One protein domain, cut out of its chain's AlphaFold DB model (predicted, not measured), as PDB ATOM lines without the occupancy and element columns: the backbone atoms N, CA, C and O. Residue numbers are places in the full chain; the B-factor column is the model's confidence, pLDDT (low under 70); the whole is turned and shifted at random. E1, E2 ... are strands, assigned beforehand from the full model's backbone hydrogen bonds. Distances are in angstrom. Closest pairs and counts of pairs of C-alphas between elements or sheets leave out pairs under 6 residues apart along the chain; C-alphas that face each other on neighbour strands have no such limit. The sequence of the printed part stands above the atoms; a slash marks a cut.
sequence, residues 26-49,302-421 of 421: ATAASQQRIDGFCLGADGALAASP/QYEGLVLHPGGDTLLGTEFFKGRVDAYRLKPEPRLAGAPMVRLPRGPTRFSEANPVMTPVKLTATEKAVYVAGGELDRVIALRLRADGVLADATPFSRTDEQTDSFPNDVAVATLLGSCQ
ATOM      1  N   ALA A  26     106.842  78.179  93.058       98.44
ATOM      2  CA  ALA A  26     106.077  79.228  93.704       98.44
ATOM      3  C   ALA A  26     106.279  80.541  92.953       98.44
ATOM      4  O   ALA A  26     107.382  80.842  92.488       98.44
ATOM      5  N   THR A  27     105.225  81.347  92.854       98.19
ATOM      6  CA  THR A  27     105.416  82.729  92.414       98.19
ATOM      7  C   THR A  27     106.154  83.525  93.487       98.19
ATOM      8  O   THR A  27     105.919  83.326  94.673       98.19
ATOM      9  N   ALA A  28     107.014  84.451  93.078       97.50
ATOM     10  CA  ALA A  28     107.539  85.516  93.923       97.50
ATOM     11  C   ALA A  28     107.093  86.845  93.295       97.50
ATOM     12  O   ALA A  28     107.792  87.453  92.480       97.50
ATOM     13  N   ALA A  29     105.846  87.224  93.587       95.06
ATOM     14  CA  ALA A  29     105.110  88.274  92.900       95.06
ATOM     15  C   ALA A  29     105.816  89.636  92.936       95.06
ATOM     16  O   ALA A  29     106.040  90.224  91.876       95.06
ATOM     17  N   SER A  30     106.187  90.134  94.117       94.81
ATOM     18  CA  SER A  30     106.838  91.449  94.248       94.81
ATOM     19  C   SER A  30     108.249  91.462  93.645       94.81
ATOM     20  O   SER A  30     108.676  92.466  93.077       94.81
ATOM     21  N   GLN A  31     108.928  90.312  93.657       96.12
ATOM     22  CA  GLN A  31     110.260  90.115  93.080       96.12
ATOM     23  C   GLN A  31     110.279  89.793  91.579       96.12
ATOM     24  O   GLN A  31     111.367  89.699  91.015       96.12
ATOM     25  N   GLN A  32     109.118  89.639  90.927       96.19
ATOM     26  CA  GLN A  32     109.002  89.343  89.487       96.19
ATOM     27  C   GLN A  32     109.798  88.097  89.067       96.19
ATOM     28  O   GLN A  32     110.603  88.123  88.134       96.19
ATOM     29  N   ARG A  33     109.618  86.995  89.800       97.25
ATOM     30  CA  ARG A  33     110.276  85.722  89.482       97.25
ATOM     31  C   ARG A  33     109.459  84.509  89.911       97.25
ATOM     32  O   ARG A  33     108.461  84.630  90.625       97.25
ATOM     33  N   ILE A  34     109.916  83.337  89.485       98.44
ATOM     34  CA  ILE A  34     109.475  82.029  89.967       98.44
ATOM     35  C   ILE A  34     110.610  81.389  90.766       98.44
ATOM     36  O   ILE A  34     111.741  81.310  90.280       98.44
ATOM     37  N   ASP A  35     110.282  80.906  91.964       98.50
ATOM     38  CA  ASP A  35     111.183  80.163  92.844       98.50
ATOM     39  C   ASP A  35     110.802  78.670  92.828       98.50
ATOM     40  O   ASP A  35     109.636  78.314  92.994       98.50
ATOM     41  N   GLY A  36     111.773  77.786  92.603       98.38
ATOM     42  CA  GLY A  36     111.611  76.334  92.573       98.38
ATOM     43  C   GLY A  36     112.301  75.661  93.757       98.38
ATOM     44  O   GLY A  36     113.484  75.892  93.994       98.38
ATOM     45  N   PHE A  37     111.578  74.811  94.482       98.50
ATOM     46  CA  PHE A  37     112.036  74.126  95.692       98.50
ATOM     47  C   PHE A  37     111.951  72.615  95.503       98.50
ATOM     48  O   PHE A  37     110.860  72.066  95.309       98.50
ATOM     49  N   CYS A  38     113.088  71.925  95.579       98.06
ATOM     50  CA  CYS A  38     113.101  70.468  95.532       98.06
ATOM     51  C   CYS A  38     112.270  69.867  96.668       98.06
ATOM     52  O   CYS A  38     112.314  70.335  97.808       98.06
ATOM     53  N   LEU A  39     111.529  68.807  96.350       97.62
ATOM     54  CA  LEU A  39     110.736  68.064  97.317       97.62
ATOM     55  C   LEU A  39     111.465  66.789  97.735       97.62
ATOM     56  O   LEU A  39     111.875  65.981  96.897       97.62
ATOM     57  N   GLY A  40     111.591  66.590  99.044       94.94
ATOM     58  CA  GLY A  40     112.062  65.341  99.627       94.94
ATOM     59  C   GLY A  40     111.086  64.192  99.369       94.94
ATOM     60  O   GLY A  40     109.907  64.398  99.073       94.94
ATOM     61  N   ALA A  41     111.552  62.952  99.533       91.88
ATOM     62  CA  ALA A  41     110.728  61.763  99.301       91.88
ATOM     63  C   ALA A  41     109.467  61.706 100.189       91.88
ATOM     64  O   ALA A  41     108.478  61.070  99.819       91.88
ATOM     65  N   ASP A  42     109.474  62.361 101.350       91.25
ATOM     66  CA  ASP A  42     108.328  62.481 102.256       91.25
ATOM     67  C   ASP A  42     107.442  63.712 101.975       91.25
ATOM     68  O   ASP A  42     106.447  63.919 102.668       91.25
ATOM     69  N   GLY A  43     107.780  64.499 100.952       94.44
ATOM     70  CA  GLY A  43     107.113  65.744 100.587       94.44
ATOM     71  C   GLY A  43     107.665  66.987 101.290       94.44
ATOM     72  O   GLY A  43     107.079  68.056 101.119       94.44
ATOM     73  N   ALA A  44     108.744  66.891 102.077       97.25
ATOM     74  CA  ALA A  44     109.377  68.065 102.678       97.25
ATOM     75  C   ALA A  44     109.891  69.046 101.611       97.25
ATOM     76  O   ALA A  44     110.375  68.635 100.561       97.25
ATOM     77  N   LEU A  45     109.794  70.343 101.897       98.06
ATOM     78  CA  LEU A  45     110.329  71.414 101.056       98.06
ATOM     79  C   LEU A  45     111.820  71.594 101.344       98.06
ATOM     80  O   LEU A  45     112.210  71.666 102.511       98.06
ATOM     81  N   ALA A  46     112.637  71.753 100.303       97.88
ATOM     82  CA  ALA A  46     113.940  72.388 100.453       97.88
ATOM     83  C   ALA A  46     113.765  73.789 101.069       97.88
ATOM     84  O   ALA A  46     112.830  74.514 100.726       97.88
ATOM     85  N   ALA A  47     114.650  74.158 101.999       97.12
ATOM     86  CA  ALA A  47     114.544  75.429 102.714       97.12
ATOM     87  C   ALA A  47     114.767  76.628 101.775       97.12
ATOM     88  O   ALA A  47     113.983  77.574 101.773       97.12
ATOM     89  N   SER A  48     115.783  76.542 100.918       97.00
ATOM     90  CA  SER A  48     116.108  77.546  99.902       97.00
ATOM     91  C   SER A  48     115.728  77.057  98.497       97.00
ATOM     92  O   SER A  48     115.699  75.842  98.266       97.00
ATOM     93  N   PRO A  49     115.438  77.970  97.551       97.44
ATOM     94  CA  PRO A  49     115.121  77.589  96.181       97.44
ATOM     95  C   PRO A  49     116.356  77.017  95.471       97.44
ATOM     96  O   PRO A  49     117.449  77.572  95.577       97.44
ATOM     97  N   GLN A 302      85.748  81.787 104.737       85.88
ATOM     98  CA  GLN A 302      85.807  82.159 103.323       85.88
ATOM     99  C   GLN A 302      87.073  81.571 102.703       85.88
ATOM    100  O   GLN A 302      88.160  81.840 103.215       85.88
ATOM    101  N   TYR A 303      86.949  80.830 101.602       87.75
ATOM    102  CA  TYR A 303      88.122  80.279 100.919       87.75
ATOM    103  C   TYR A 303      88.477  81.051  99.657       87.75
ATOM    104  O   TYR A 303      87.603  81.520  98.929       87.75
ATOM    105  N   GLU A 304      89.777  81.144  99.386       89.25
ATOM    106  CA  GLU A 304      90.299  81.708  98.133       89.25
ATOM    107  C   GLU A 304      90.747  80.629  97.142       89.25
ATOM    108  O   GLU A 304      90.707  80.868  95.934       89.25
ATOM    109  N   GLY A 305      91.094  79.442  97.644       92.06
ATOM    110  CA  GLY A 305      91.488  78.284  96.851       92.06
ATOM    111  C   GLY A 305      90.896  76.990  97.405       92.06
ATOM    112  O   GLY A 305      90.759  76.825  98.622       92.06
ATOM    113  N   LEU A 306      90.558  76.078  96.497       95.50
ATOM    114  CA  LEU A 306      90.112  74.717  96.778       95.50
ATOM    115  C   LEU A 306      90.901  73.750  95.896       95.50
ATOM    116  O   LEU A 306      91.051  74.000  94.705       95.50
ATOM    117  N   VAL A 307      91.349  72.633  96.462       96.69
ATOM    118  CA  VAL A 307      91.917  71.507  95.706       96.69
ATOM    119  C   VAL A 307      91.331  70.185  96.183       96.69
ATOM    120  O   VAL A 307      90.893  70.056  97.328       96.69
ATOM    121  N   LEU A 308      91.315  69.198  95.295       96.31
ATOM    122  CA  LEU A 308      91.001  67.820  95.642       96.31
ATOM    123  C   LEU A 308      92.312  67.091  95.951       96.31
ATOM    124  O   LEU A 308      93.262  67.178  95.174       96.31
ATOM    125  N   HIS A 309      92.374  66.374  97.072       96.62
ATOM    126  CA  HIS A 309      93.461  65.423  97.302       96.62
ATOM    127  C   HIS A 309      93.461  64.365  96.183       96.62
ATOM    128  O   HIS A 309      92.375  63.920  95.810       96.62
ATOM    129  N   PRO A 310      94.619  63.933  95.649       93.44
ATOM    130  CA  PRO A 310      94.660  63.000  94.518       93.44
ATOM    131  C   PRO A 310      93.897  61.677  94.717       93.44
ATOM    132  O   PRO A 310      93.381  61.125  93.747       93.44
ATOM    133  N   GLY A 311      93.725  61.221  95.962       89.38
ATOM    134  CA  GLY A 311      92.886  60.067  96.302       89.38
ATOM    135  C   GLY A 311      91.376  60.277  96.098       89.38
ATOM    136  O   GLY A 311      90.618  59.318  96.180       89.38
ATOM    137  N   GLY A 312      90.918  61.504  95.834       89.81
ATOM    138  CA  GLY A 312      89.552  61.820  95.393       89.81
ATOM    139  C   GLY A 312      88.505  62.027  96.494       89.81
ATOM    140  O   GLY A 312      87.414  62.521  96.216       89.81
ATOM    141  N   ASP A 313      88.836  61.715  97.748       92.94
ATOM    142  CA  ASP A 313      87.861  61.670  98.850       92.94
ATOM    143  C   ASP A 313      87.898  62.887  99.787       92.94
ATOM    144  O   ASP A 313      87.035  63.025 100.660       92.94
ATOM    145  N   THR A 314      88.892  63.767  99.651       97.31
ATOM    146  CA  THR A 314      89.082  64.903 100.561       97.31
ATOM    147  C   THR A 314      89.290  66.201  99.795       97.31
ATOM    148  O   THR A 314      90.228  66.331  99.011       97.31
ATOM    149  N   LEU A 315      88.433  67.187 100.067       97.25
ATOM    150  CA  LEU A 315      88.619  68.564  99.604       97.25
ATOM    151  C   LEU A 315      89.480  69.325 100.611       97.25
ATOM    152  O   LEU A 315      89.255  69.225 101.819       97.25
ATOM    153  N   LEU A 316      90.420  70.119 100.123       97.00
ATOM    154  CA  LEU A 316      91.275  70.991 100.919       97.00
ATOM    155  C   LEU A 316      91.007  72.436 100.505       97.00
ATOM    156  O   LEU A 316      91.039  72.751  99.318       97.00
ATOM    157  N   GLY A 317      90.722  73.303 101.470       94.56
ATOM    158  CA  GLY A 317      90.463  74.722 101.237       94.56
ATOM    159  C   GLY A 317      91.398  75.607 102.038       94.56
ATOM    160  O   GLY A 317      91.736  75.269 103.171       94.56
ATOM    161  N   THR A 318      91.799  76.734 101.453       92.38
ATOM    162  CA  THR A 318      92.634  77.732 102.127       92.38
ATOM    163  C   THR A 318      91.836  78.986 102.453       92.38
ATOM    164  O   THR A 318      91.185  79.572 101.583       92.38
ATOM    165  N   GLU A 319      91.854  79.382 103.722       87.38
ATOM    166  CA  GLU A 319      91.247  80.615 104.206       87.38
ATOM    167  C   GLU A 319      92.244  81.766 104.102       87.38
ATOM    168  O   GLU A 319      93.331  81.711 104.676       87.38
ATOM    169  N   PHE A 320      91.838  82.832 103.417       82.00
ATOM    170  CA  PHE A 320      92.675  84.015 103.237       82.00
ATOM    171  C   PHE A 320      92.875  84.807 104.522       82.00
ATOM    172  O   PHE A 320      93.991  85.167 104.876       82.00
ATOM    173  N   PHE A 321      91.791  85.076 105.248       72.25
ATOM    174  CA  PHE A 321      91.865  85.764 106.529       72.25
ATOM    175  C   PHE A 321      92.140  84.729 107.612       72.25
ATOM    176  O   PHE A 321      91.347  83.822 107.754       72.25
ATOM    177  N   LYS A 322      93.194  84.873 108.419       76.00
ATOM    178  CA  LYS A 322      93.598  83.871 109.434       76.00
ATOM    179  C   LYS A 322      94.254  82.601 108.887       76.00
ATOM    180  O   LYS A 322      94.331  81.628 109.638       76.00
ATOM    181  N   GLY A 323      94.750  82.628 107.647       83.88
ATOM    182  CA  GLY A 323      95.775  81.714 107.149       83.88
ATOM    183  C   GLY A 323      95.643  80.280 107.647       83.88
ATOM    184  O   GLY A 323      96.479  79.814 108.424       83.88
ATOM    185  N   ARG A 324      94.556  79.613 107.262       91.62
ATOM    186  CA  ARG A 324      94.215  78.271 107.739       91.62
ATOM    187  C   ARG A 324      93.880  77.356 106.575       91.62
ATOM    188  O   ARG A 324      93.233  77.778 105.622       91.62
ATOM    189  N   VAL A 325      94.265  76.090 106.687       95.19
ATOM    190  CA  VAL A 325      93.872  75.036 105.751       95.19
ATOM    191  C   VAL A 325      92.830  74.142 106.394       95.19
ATOM    192  O   VAL A 325      93.058  73.588 107.469       95.19
ATOM    193  N   ASP A 326      91.710  73.955 105.712       95.56
ATOM    194  CA  ASP A 326      90.611  73.104 106.146       95.56
ATOM    195  C   ASP A 326      90.498  71.878 105.234       95.56
ATOM    196  O   ASP A 326      90.428  72.004 104.015       95.56
ATOM    197  N   ALA A 327      90.430  70.686 105.827       96.56
ATOM    198  CA  ALA A 327      90.230  69.423 105.126       96.56
ATOM    199  C   ALA A 327      88.809  68.893 105.346       96.56
ATOM    200  O   ALA A 327      88.372  68.674 106.480       96.56
ATOM    201  N   TYR A 328      88.101  68.618 104.259       96.62
ATOM    202  CA  TYR A 328      86.754  68.065 104.226       96.62
ATOM    203  C   TYR A 328      86.806  66.666 103.636       96.62
ATOM    204  O   TYR A 328      86.697  66.504 102.421       96.62
ATOM    205  N   ARG A 329      86.918  65.649 104.497       96.75
ATOM    206  CA  ARG A 329      86.701  64.276 104.051       96.75
ATOM    207  C   ARG A 329      85.236  64.130 103.678       96.75
ATOM    208  O   ARG A 329      84.342  64.333 104.512       96.75
ATOM    209  N   LEU A 330      84.994  63.843 102.411       96.69
ATOM    210  CA  LEU A 330      83.661  63.651 101.876       96.69
ATOM    211  C   LEU A 330      83.021  62.437 102.552       96.69
ATOM    212  O   LEU A 330      83.686  61.564 103.099       96.69
ATOM    213  N   LYS A 331      81.695  62.423 102.605       95.75
ATOM    214  CA  LYS A 331      80.910  61.347 103.210       95.75
ATOM    215  C   LYS A 331      80.283  60.496 102.115       95.75
ATOM    216  O   LYS A 331      79.946  61.044 101.062       95.75
ATOM    217  N   PRO A 332      80.014  59.209 102.387       94.56
ATOM    218  CA  PRO A 332      79.311  58.380 101.428       94.56
ATOM    219  C   PRO A 332      77.897  58.927 101.198       94.56
ATOM    220  O   PRO A 332      77.235  59.417 102.136       94.56
ATOM    221  N   GLU A 333      77.440  58.837  99.952       91.12
ATOM    222  CA  GLU A 333      76.056  59.077  99.552       91.12
ATOM    223  C   GLU A 333      75.366  57.739  99.240       91.12
ATOM    224  O   GLU A 333      75.437  57.249  98.114       91.12
ATOM    225  N   PRO A 334      74.677  57.130 100.221       89.81
ATOM    226  CA  PRO A 334      74.145  55.771 100.097       89.81
ATOM    227  C   PRO A 334      72.996  55.642  99.090       89.81
ATOM    228  O   PRO A 334      72.585  54.532  98.769       89.81
ATOM    229  N   ARG A 335      72.446  56.761  98.607       85.50
ATOM    230  CA  ARG A 335      71.418  56.762  97.560       85.50
ATOM    231  C   ARG A 335      71.994  56.553  96.159       85.50
ATOM    232  O   ARG A 335      71.224  56.347  95.227       85.50
ATOM    233  N   LEU A 336      73.312  56.648  95.996       86.12
ATOM    234  CA  LEU A 336      74.005  56.372  94.742       86.12
ATOM    235  C   LEU A 336      74.599  54.961  94.767       86.12
ATOM    236  O   LEU A 336      75.017  54.470  95.817       86.12
ATOM    237  N   ALA A 337      74.658  54.318  93.600       87.56
ATOM    238  CA  ALA A 337      75.278  53.005  93.457       87.56
ATOM    239  C   ALA A 337      76.739  53.043  93.939       87.56
ATOM    240  O   ALA A 337      77.484  53.957  93.593       87.56
ATOM    241  N   GLY A 338      77.132  52.076  94.773       89.44
ATOM    242  CA  GLY A 338      78.477  52.012  95.360       89.44
ATOM    243  C   GLY A 338      78.750  53.008  96.496       89.44
ATOM    244  O   GLY A 338      79.849  52.998  97.037       89.44
ATOM    245  N   ALA A 339      77.773  53.836  96.886       90.56
ATOM    246  CA  ALA A 339      77.876  54.812  97.975       90.56
ATOM    247  C   ALA A 339      79.152  55.695  97.939       90.56
ATOM    248  O   ALA A 339      79.858  55.784  98.947       90.56
ATOM    249  N   PRO A 340      79.446  56.371  96.811       92.31
ATOM    250  CA  PRO A 340      80.669  57.146  96.629       92.31
ATOM    251  C   PRO A 340      80.792  58.289  97.646       92.31
ATOM    252  O   PRO A 340      79.794  58.838  98.132       92.31
ATOM    253  N   MET A 341      82.033  58.667  97.944       93.56
ATOM    254  CA  MET A 341      82.401  59.713  98.898       93.56
ATOM    255  C   MET A 341      82.236  61.103  98.271       93.56
ATOM    256  O   MET A 341      83.200  61.733  97.866       93.56
ATOM    257  N   VAL A 342      80.998  61.590  98.167       93.00
ATOM    258  CA  VAL A 342      80.672  62.851  97.455       93.00
ATOM    259  C   VAL A 342      79.928  63.877  98.312       93.00
ATOM    260  O   VAL A 342      79.703  65.024  97.926       93.00
ATOM    261  N   ARG A 343      79.489  63.490  99.510       93.75
ATOM    262  CA  ARG A 343      78.644  64.353 100.336       93.75
ATOM    263  C   ARG A 343      79.483  65.219 101.266       93.75
ATOM    264  O   ARG A 343      80.192  64.706 102.126       93.75
ATOM    265  N   LEU A 344      79.310  66.539 101.185       95.31
ATOM    266  CA  LEU A 344      79.968  67.472 102.109       95.31
ATOM    267  C   LEU A 344      79.599  67.190 103.586       95.31
ATOM    268  O   LEU A 344      78.409  67.059 103.903       95.31
ATOM    269  N   PRO A 345      80.576  67.123 104.513       95.69
ATOM    270  CA  PRO A 345      80.305  67.155 105.948       95.69
ATOM    271  C   PRO A 345      79.814  68.553 106.380       95.69
ATOM    272  O   PRO A 345      79.946  69.530 105.653       95.69
ATOM    273  N   ARG A 346      79.238  68.686 107.589       94.62
ATOM    274  CA  ARG A 346      78.741  69.995 108.071       94.62
ATOM    275  C   ARG A 346      79.845  71.014 108.365       94.62
ATOM    276  O   ARG A 346      79.553  72.202 108.403       94.62
ATOM    277  N   GLY A 347      81.071  70.567 108.582       94.38
ATOM    278  CA  GLY A 347      82.239  71.404 108.819       94.38
ATOM    279  C   GLY A 347      83.506  70.628 108.464       94.38
ATOM    280  O   GLY A 347      83.392  69.454 108.082       94.38
ATOM    281  N   PRO A 348      84.684  71.258 108.582       94.88
ATOM    282  CA  PRO A 348      85.946  70.602 108.281       94.88
ATOM    283  C   PRO A 348      86.139  69.373 109.172       94.88
ATOM    284  O   PRO A 348      85.806  69.374 110.357       94.88
ATOM    285  N   THR A 349      86.661  68.303 108.582       95.31
ATOM    286  CA  THR A 349      87.015  67.062 109.287       95.31
ATOM    287  C   THR A 349      88.297  67.247 110.093       95.31
ATOM    288  O   THR A 349      88.414  66.732 111.202       95.31
ATOM    289  N   ARG A 350      89.246  68.009 109.544       96.19
ATOM    290  CA  ARG A 350      90.468  68.484 110.203       96.19
ATOM    291  C   ARG A 350      90.796  69.878 109.683       96.19
ATOM    292  O   ARG A 350      90.345  70.246 108.604       96.19
ATOM    293  N   PHE A 351      91.571  70.636 110.442       95.19
ATOM    294  CA  PHE A 351      92.031  71.965 110.060       95.19
ATOM    295  C   PHE A 351      93.409  72.235 110.665       95.19
ATOM    296  O   PHE A 351      93.767  71.619 111.675       95.19
ATOM    297  N   SER A 352      94.178  73.112 110.026       95.88
ATOM    298  CA  SER A 352      95.470  73.573 110.526       95.88
ATOM    299  C   SER A 352      95.298  74.593 111.652       95.88
ATOM    300  O   SER A 352      94.211  75.133 111.875       95.88
ATOM    301  N   GLU A 353      96.387  74.907 112.343       93.94
ATOM    302  CA  GLU A 353      96.442  76.123 113.148       93.94
ATOM    303  C   GLU A 353      96.256  77.346 112.245       93.94
ATOM    304  O   GLU A 353      96.674  77.356 111.084       93.94
ATOM    305  N   ALA A 354      95.569  78.355 112.775       92.62
ATOM    306  CA  ALA A 354      95.347  79.612 112.081       92.62
ATOM    307  C   ALA A 354      96.578  80.505 112.234       92.62
ATOM    308  O   ALA A 354      97.057  80.709 113.353       92.62
ATOM    309  N   ASN A 355      97.045  81.089 111.135       92.25
ATOM    310  CA  ASN A 355      98.081  82.111 111.161       92.25
ATOM    311  C   ASN A 355      97.478  83.463 110.737       92.25
ATOM    312  O   ASN A 355      97.078  83.607 109.584       92.25
ATOM    313  N   PRO A 356      97.393  84.463 111.634       89.31
ATOM    314  CA  PRO A 356      96.775  85.752 111.320       89.31
ATOM    315  C   PRO A 356      97.581  86.614 110.340       89.31
ATOM    316  O   PRO A 356      97.012  87.558 109.802       89.31
ATOM    317  N   VAL A 357      98.865  86.309 110.128       90.44
ATOM    318  CA  VAL A 357      99.721  87.015 109.164       90.44
ATOM    319  C   VAL A 357      99.562  86.418 107.771       90.44
ATOM    320  O   VAL A 357      99.479  87.154 106.802       90.44
ATOM    321  N   MET A 358      99.475  85.090 107.660       90.50
ATOM    322  CA  MET A 358      99.422  84.414 106.363       90.50
ATOM    323  C   MET A 358      98.138  84.753 105.589       90.50
ATOM    324  O   MET A 358      97.032  84.595 106.110       90.50
ATOM    325  N   THR A 359      98.300  85.130 104.319       90.00
ATOM    326  CA  THR A 359      97.228  85.518 103.383       90.00
ATOM    327  C   THR A 359      97.198  84.599 102.157       90.00
ATOM    328  O   THR A 359      97.465  85.020 101.029       90.00
ATOM    329  N   PRO A 360      96.910  83.302 102.342       90.56
ATOM    330  CA  PRO A 360      97.071  82.334 101.272       90.56
ATOM    331  C   PRO A 360      95.998  82.498 100.192       90.56
ATOM    332  O   PRO A 360      94.808  82.621 100.491       90.56
ATOM    333  N   VAL A 361      96.415  82.452  98.925       90.44
ATOM    334  CA  VAL A 361      95.502  82.591  97.777       90.44
ATOM    335  C   VAL A 361      95.251  81.245  97.102       90.44
ATOM    336  O   VAL A 361      94.095  80.852  96.941       90.44
ATOM    337  N   LYS A 362      96.310  80.515  96.742       94.38
ATOM    338  CA  LYS A 362      96.220  79.177  96.146       94.38
ATOM    339  C   LYS A 362      97.078  78.166  96.915       94.38
ATOM    340  O   LYS A 362      97.919  78.500  97.754       94.38
ATOM    341  N   LEU A 363      96.778  76.903  96.656       96.75
ATOM    342  CA  LEU A 363      97.380  75.730  97.266       96.75
ATOM    343  C   LEU A 363      97.415  74.602  96.236       96.75
ATOM    344  O   LEU A 363      96.607  74.590  95.310       96.75
ATOM    345  N   THR A 364      98.296  73.630  96.437       97.50
ATOM    346  CA  THR A 364      98.340  72.399  95.642       97.50
ATOM    347  C   THR A 364      98.560  71.195  96.548       97.50
ATOM    348  O   THR A 364      99.143  71.321  97.627       97.50
ATOM    349  N   ALA A 365      98.068  70.026  96.150       97.12
ATOM    350  CA  ALA A 365      98.142  68.813  96.955       97.12
ATOM    351  C   ALA A 365      98.782  67.666  96.175       97.12
ATOM    352  O   ALA A 365      98.498  67.435  95.004       97.12
ATOM    353  N   THR A 366      99.622  66.919  96.878       96.31
ATOM    354  CA  THR A 366     100.119  65.604  96.472       96.31
ATOM    355  C   THR A 366      99.466  64.543  97.353       96.31
ATOM    356  O   THR A 366      98.698  64.857  98.262       96.31
ATOM    357  N   GLU A 367      99.820  63.277  97.147       94.56
ATOM    358  CA  GLU A 367      99.379  62.197  98.032       94.56
ATOM    359  C   GLU A 367      99.806  62.404  99.495       94.56
ATOM    360  O   GLU A 367      99.093  62.001 100.412       94.56
ATOM    361  N   LYS A 368     100.967  63.037  99.723       94.12
ATOM    362  CA  LYS A 368     101.630  63.092 101.039       94.12
ATOM    363  C   LYS A 368     101.495  64.432 101.747       94.12
ATOM    364  O   LYS A 368     101.607  64.486 102.971       94.12
ATOM    365  N   ALA A 369     101.309  65.512 101.000       97.38
ATOM    366  CA  ALA A 369     101.337  66.858 101.546       97.38
ATOM    367  C   ALA A 369     100.465  67.820 100.740       97.38
ATOM    368  O   ALA A 369     100.308  67.669  99.527       97.38
ATOM    369  N   VAL A 370      99.952  68.836 101.428       97.94
ATOM    370  CA  VAL A 370      99.382  70.037 100.818       97.94
ATOM    371  C   VAL A 370     100.346  71.197 101.021       97.94
ATOM    372  O   VAL A 370     100.850  71.405 102.128       97.94
ATOM    373  N   TYR A 371     100.596  71.933  99.948       98.31
ATOM    374  CA  TYR A 371     101.492  73.075  99.896       98.31
ATOM    375  C   TYR A 371     100.684  74.345  99.705       98.31
ATOM    376  O   TYR A 371      99.767  74.380  98.884       98.31
ATOM    377  N   VAL A 372     101.019  75.384 100.460       97.31
ATOM    378  CA  VAL A 372     100.251  76.630 100.491       97.31
ATOM    379  C   VAL A 372     101.183  77.807 100.269       97.31
ATOM    380  O   VAL A 372     102.193  77.939 100.966       97.31
ATOM    381  N   ALA A 373     100.821  78.663  99.317       96.56
ATOM    382  CA  ALA A 373     101.491  79.932  99.083       96.56
ATOM    383  C   ALA A 373     101.194  80.884 100.254       96.56
ATOM    384  O   ALA A 373     100.034  81.191 100.524       96.56
ATOM    385  N   GLY A 374     102.224  81.296 100.991       94.50
ATOM    386  CA  GLY A 374     102.085  82.012 102.256       94.50
ATOM    387  C   GLY A 374     102.051  83.537 102.170       94.50
ATOM    388  O   GLY A 374     102.090  84.145 103.234       94.50
ATOM    389  N   GLY A 375     101.979  84.154 100.983       92.62
ATOM    390  CA  GLY A 375     101.792  85.601 100.782       92.62
ATOM    391  C   GLY A 375     102.638  86.482 101.707       92.62
ATOM    392  O   GLY A 375     103.854  86.522 101.585       92.62
ATOM    393  N   GLU A 376     101.989  87.128 102.677       93.19
ATOM    394  CA  GLU A 376     102.595  87.997 103.712       93.19
ATOM    395  C   GLU A 376     103.651  87.318 104.611       93.19
ATOM    396  O   GLU A 376     104.357  87.988 105.358       93.19
ATOM    397  N   LEU A 377     103.753  85.986 104.596       94.06
ATOM    398  CA  LEU A 377     104.834  85.265 105.273       94.06
ATOM    399  C   LEU A 377     106.111  85.164 104.443       94.06
ATOM    400  O   LEU A 377     107.096  84.652 104.973       94.06
ATOM    401  N   ASP A 378     106.077  85.531 103.158       96.88
ATOM    402  CA  ASP A 378     107.203  85.371 102.233       96.88
ATOM    403  C   ASP A 378     107.738  83.928 102.178       96.88
ATOM    404  O   ASP A 378     108.939  83.666 102.073       96.88
ATOM    405  N   ARG A 379     106.824  82.959 102.325       96.56
ATOM    406  CA  ARG A 379     107.137  81.535 102.489       96.56
ATOM    407  C   ARG A 379     106.120  80.642 101.807       96.56
ATOM    408  O   ARG A 379     104.947  80.990 101.686       96.56
ATOM    409  N   VAL A 380     106.549  79.429 101.485       97.75
ATOM    410  CA  VAL A 380     105.650  78.302 101.220       97.75
ATOM    411  C   VAL A 380     105.662  77.375 102.431       97.75
ATOM    412  O   VAL A 380     106.721  77.073 102.988       97.75
ATOM    413  N   ILE A 381     104.484  76.917 102.850       97.38
ATOM    414  CA  ILE A 381     104.340  75.937 103.935       97.38
ATOM    415  C   ILE A 381     103.829  74.603 103.393       97.38
ATOM    416  O   ILE A 381     103.068  74.574 102.426       97.38
ATOM    417  N   ALA A 382     104.209  73.504 104.045       98.12
ATOM    418  CA  ALA A 382     103.710  72.166 103.754       98.12
ATOM    419  C   ALA A 382     103.074  71.535 104.998       98.12
ATOM    420  O   ALA A 382     103.681  71.462 106.072       98.12
ATOM    421  N   LEU A 383     101.852  71.034 104.840       97.88
ATOM    422  CA  LEU A 383     101.132  70.267 105.854       97.88
ATOM    423  C   LEU A 383     101.045  68.807 105.417       97.88
ATOM    424  O   LEU A 383     100.765  68.513 104.254       97.88
ATOM    425  N   ARG A 384     101.273  67.887 106.356       97.44
ATOM    426  CA  ARG A 384     101.289  66.451 106.076       97.44
ATOM    427  C   ARG A 384      99.866  65.937 105.907       97.44
ATOM    428  O   ARG A 384      98.993  66.236 106.725       97.44
ATOM    429  N   LEU A 385      99.649  65.133 104.876       96.88
ATOM    430  CA  LEU A 385      98.397  64.438 104.618       96.88
ATOM    431  C   LEU A 385      98.530  62.972 105.016       96.88
ATOM    432  O   LEU A 385      99.576  62.340 104.860       96.88
ATOM    433  N   ARG A 386      97.450  62.434 105.567       95.31
ATOM    434  CA  ARG A 386      97.260  60.993 105.714       95.31
ATOM    435  C   ARG A 386      96.844  60.403 104.365       95.31
ATOM    436  O   ARG A 386      96.477  61.132 103.452       95.31
ATOM    437  N   ALA A 387      96.846  59.075 104.261       92.06
ATOM    438  CA  ALA A 387      96.473  58.370 103.031       92.06
ATOM    439  C   ALA A 387      95.038  58.671 102.548       92.06
ATOM    440  O   ALA A 387      94.747  58.556 101.368       92.06
ATOM    441  N   ASP A 388      94.141  59.069 103.451       91.69
ATOM    442  CA  ASP A 388      92.776  59.508 103.141       91.69
ATOM    443  C   ASP A 388      92.673  61.010 102.804       91.69
ATOM    444  O   ASP A 388      91.571  61.554 102.718       91.69
ATOM    445  N   GLY A 389      93.805  61.704 102.670       93.31
ATOM    446  CA  GLY A 389      93.888  63.111 102.292       93.31
ATOM    447  C   GLY A 389      93.578  64.109 103.407       93.31
ATOM    448  O   GLY A 389      93.650  65.314 103.170       93.31
ATOM    449  N   VAL A 390      93.244  63.668 104.628       95.94
ATOM    450  CA  VAL A 390      93.058  64.598 105.756       95.94
ATOM    451  C   VAL A 390      94.398  64.997 106.368       95.94
ATOM    452  O   VAL A 390      95.353  64.219 106.372       95.94
ATOM    453  N   LEU A 391      94.449  66.193 106.958       96.94
ATOM    454  CA  LEU A 391      95.636  66.678 107.662       96.94
ATOM    455  C   LEU A 391      96.036  65.708 108.787       96.94
ATOM    456  O   LEU A 391      95.215  65.350 109.645       96.94
ATOM    457  N   ALA A 392      97.302  65.293 108.796       96.56
ATOM    458  CA  ALA A 392      97.871  64.494 109.874       96.56
ATOM    459  C   ALA A 392      97.960  65.336 111.153       96.56
ATOM    460  O   ALA A 392      97.354  64.974 112.171       96.56
ATOM    461  N   ASP A 393      98.568  66.511 111.018       94.94
ATOM    462  CA  ASP A 393      98.892  67.460 112.078       94.94
ATOM    463  C   ASP A 393      98.302  68.839 111.772       94.94
ATOM    464  O   ASP A 393      97.971  69.153 110.627       94.94
ATOM    465  N   ALA A 394      98.121  69.655 112.812       94.69
ATOM    466  CA  ALA A 394      97.606  71.012 112.651       94.69
ATOM    467  C   ALA A 394      98.706  72.011 112.245       94.69
ATOM    468  O   ALA A 394      98.409  73.043 111.648       94.69
ATOM    469  N   THR A 395      99.967  71.709 112.548       96.06
ATOM    470  CA  THR A 395     101.118  72.562 112.250       96.06
ATOM    471  C   THR A 395     101.833  72.109 110.974       96.06
ATOM    472  O   THR A 395     101.859  70.912 110.670       96.06
ATOM    473  N   PRO A 396     102.438  73.037 110.208       96.56
ATOM    474  CA  PRO A 396     103.275  72.674 109.069       96.56
ATOM    475  C   PRO A 396     104.469  71.829 109.517       96.56
ATOM    476  O   PRO A 396     105.176  72.203 110.454       96.56
ATOM    477  N   PHE A 397     104.723  70.720 108.823       97.81
ATOM    478  CA  PHE A 397     105.892  69.875 109.095       97.81
ATOM    479  C   PHE A 397     107.141  70.365 108.352       97.81
ATOM    480  O   PHE A 397     108.255  70.020 108.730       97.81
ATOM    481  N   SER A 398     106.953  71.158 107.293       98.25
ATOM    482  CA  SER A 398     108.023  71.743 106.489       98.25
ATOM    483  C   SER A 398     107.614  73.133 106.012       98.25
ATOM    484  O   SER A 398     106.428  73.420 105.838       98.25
ATOM    485  N   ARG A 399     108.599  74.002 105.799       97.62
ATOM    486  CA  ARG A 399     108.425  75.349 105.245       97.62
ATOM    487  C   ARG A 399     109.709  75.787 104.549       97.62
ATOM    488  O   ARG A 399     110.769  75.271 104.892       97.62
ATOM    489  N   THR A 400     109.609  76.745 103.640       98.38
ATOM    490  CA  THR A 400     110.786  77.421 103.082       98.38
ATOM    491  C   THR A 400     111.361  78.424 104.085       98.38
ATOM    492  O   THR A 400     110.680  78.883 105.019       98.38
ATOM    493  N   ASP A 401     112.614  78.804 103.866       97.69
ATOM    494  CA  ASP A 401     113.166  80.042 104.396       97.69
ATOM    495  C   ASP A 401     112.348  81.231 103.886       97.69
ATOM    496  O   ASP A 401     111.650  81.148 102.869       97.69
ATOM    497  N   GLU A 402     112.405  82.329 104.630       97.06
ATOM    498  CA  GLU A 402     111.785  83.575 104.196       97.06
ATOM    499  C   GLU A 402     112.509  84.101 102.970       97.06
ATOM    500  O   GLU A 402     113.726  84.282 102.996       97.06
ATOM    501  N   GLN A 403     111.757  84.370 101.914       95.88
ATOM    502  CA  GLN A 403     112.246  85.103 100.759       95.88
ATOM    503  C   GLN A 403     111.672  86.512 100.856       95.88
ATOM    504  O   GLN A 403     110.626  86.779 100.280       95.88
ATOM    505  N   THR A 404     112.305  87.388 101.638       95.50
ATOM    506  CA  THR A 404     111.782  88.731 101.958       95.50
ATOM    507  C   THR A 404     111.279  89.473 100.720       95.50
ATOM    508  O   THR A 404     112.036  89.621  99.763       95.50
ATOM    509  N   ASP A 405     110.044  89.971 100.762       94.56
ATOM    510  CA  ASP A 405     109.332  90.623  99.653       94.56
ATOM    511  C   ASP A 405     109.102  89.700  98.440       94.56
ATOM    512  O   ASP A 405     109.119  90.132  97.292       94.56
ATOM    513  N   SER A 406     108.918  88.397  98.653       95.75
ATOM    514  CA  SER A 406     108.546  87.466  97.577       95.75
ATOM    515  C   SER A 406     107.041  87.455  97.358       95.75
ATOM    516  O   SER A 406     106.600  87.410  96.213       95.75
ATOM    517  N   PHE A 407     106.237  87.533  98.417       96.25
ATOM    518  CA  PHE A 407     104.778  87.493  98.374       96.25
ATOM    519  C   PHE A 407     104.218  86.354  97.485       96.25
ATOM    520  O   PHE A 407     103.624  86.607  96.426       96.25
ATOM    521  N   PRO A 408     104.412  85.072  97.857       96.56
ATOM    522  CA  PRO A 408     103.947  83.957  97.044       96.56
ATOM    523  C   PRO A 408     102.421  83.875  97.008       96.56
ATOM    524  O   PRO A 408     101.766  83.754  98.044       96.56
ATOM    525  N   ASN A 409     101.857  83.896  95.796       94.12
ATOM    526  CA  ASN A 409     100.409  83.849  95.554       94.12
ATOM    527  C   ASN A 409      99.918  82.463  95.125       94.12
ATOM    528  O   ASN A 409      98.766  82.110  95.384       94.12
ATOM    529  N   ASP A 410     100.764  81.699  94.442       97.44
ATOM    530  CA  ASP A 410     100.395  80.400  93.896       97.44
ATOM    531  C   ASP A 410     101.579  79.439  93.891       97.44
ATOM    532  O   ASP A 410     102.740  79.864  93.874       97.44
ATOM    533  N   VAL A 411     101.261  78.149  93.946       98.31
ATOM    534  CA  VAL A 411     102.213  77.045  93.998       98.31
ATOM    535  C   VAL A 411     101.745  75.882  93.131       98.31
ATOM    536  O   VAL A 411     100.583  75.483  93.178       98.31
ATOM    537  N   ALA A 412     102.669  75.274  92.393       98.31
ATOM    538  CA  ALA A 412     102.404  74.094  91.580       98.31
ATOM    539  C   ALA A 412     103.540  73.075  91.716       98.31
ATOM    540  O   ALA A 412     104.708  73.443  91.802       98.31
ATOM    541  N   VAL A 413     103.203  71.784  91.731       98.19
ATOM    542  CA  VAL A 413     104.186  70.694  91.807       98.19
ATOM    543  C   VAL A 413     104.358  70.060  90.435       98.19
ATOM    544  O   VAL A 413     103.375  69.759  89.759       98.19
ATOM    545  N   ALA A 414     105.608  69.813  90.050       97.44
ATOM    546  CA  ALA A 414     105.961  69.052  88.862       97.44
ATOM    547  C   ALA A 414     106.740  67.789  89.242       97.44
ATOM    548  O   ALA A 414     107.658  67.824  90.065       97.44
ATOM    549  N   THR A 415     106.391  66.673  88.602       95.75
ATOM    550  CA  THR A 415     107.227  65.469  88.597       95.75
ATOM    551  C   THR A 415     108.323  65.632  87.554       95.75
ATOM    552  O   THR A 415     108.050  66.016  86.416       95.75
ATOM    553  N   LEU A 416     109.554  65.336  87.950       95.56
ATOM    554  CA  LEU A 416     110.743  65.485  87.124       95.56
ATOM    555  C   LEU A 416     111.117  64.172  86.435       95.56
ATOM    556  O   LEU A 416     110.720  63.091  86.870       95.56
ATOM    557  N   LEU A 417     111.892  64.271  85.356       92.81
ATOM    558  CA  LEU A 417     112.416  63.101  84.641       92.81
ATOM    559  C   LEU A 417     113.701  62.553  85.283       92.81
ATOM    560  O   LEU A 417     114.020  61.382  85.098       92.81
ATOM    561  N   GLY A 418     114.408  63.375  86.059       93.25
ATOM    562  CA  GLY A 418     115.537  62.989  86.897       93.25
ATOM    563  C   GLY A 418     115.361  63.462  88.340       93.25
ATOM    564  O   GLY A 418     114.301  63.947  88.738       93.25
ATOM    565  N   SER A 419     116.414  63.325  89.145       93.81
ATOM    566  CA  SER A 419     116.442  63.894  90.495       93.81
ATOM    567  C   SER A 419     116.354  65.421  90.433       93.81
ATOM    568  O   SER A 419     116.919  66.027  89.526       93.81
ATOM    569  N   CYS A 420     115.707  66.051  91.409       95.31
ATOM    570  CA  CYS A 420     115.741  67.509  91.520       95.31
ATOM    571  C   CYS A 420     117.162  67.985  91.861       95.31
ATOM    572  O   CYS A 420     117.833  67.326  92.663       95.31
ATOM    573  N   GLN A 421     117.616  69.074  91.235       89.38
ATOM    574  CA  GLN A 421     118.933  69.681  91.466       89.38
ATOM    575  C   GLN A 421     118.818  71.179  91.731       89.38
ATOM    576  O   GLN A 421     117.834  71.799  91.259       89.38
TER     577      GLN A 421
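Overview. This is residues 26 to 49 and 302 to 421 of the 421 residues of an uncharacterized protein of Deltaproteobacteria bacterium (UniProt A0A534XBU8). With little regular structure, the domain is a small sandwich of two three-stranded antiparallel meanders, E3 E4 E5 and E7 E8 E9, each strand beside the one before. Hairpin E1 E2 lies toward one end, with E10 between it and E7; E6 lies toward the other. The printed part has 144 residues, 49 in ten named strands, E1 to E10 in order: all strand, compact, radius of gyration of the C-alphas 15.5 A, spans 51 by 37 by 24 A.

Along the chain. E3 is residues 303 to 308, E4 314 to 319, E5 324 to 329; E7 363 to 365, E8 369 to 373, E9 380 to 384; E1 26 to 28, from (106.077, 79.228, 93.704); E2 33 to 39, 19.3 A long; E6 341 to 343; E10 411 to 415, ending at (107.227, 65.469, 88.597).

Arrangement. In E3 and E4, N 307 and O 316 are 2.9 A apart; in E8 and E9, N 370 and O 383 are 3.0 A apart. The closest C-alphas of E3 and E7, Gly 305 and Leu 363, are 6.4 A apart.

Size, cuts and confidence. Residues 50 to 301 are cut out, a 30.5 A gap between C-alphas 49 and 302. Links E5 to E6, E6 to E7 and E9 to E10 are long. No printed residue is under 70 in pLDDT.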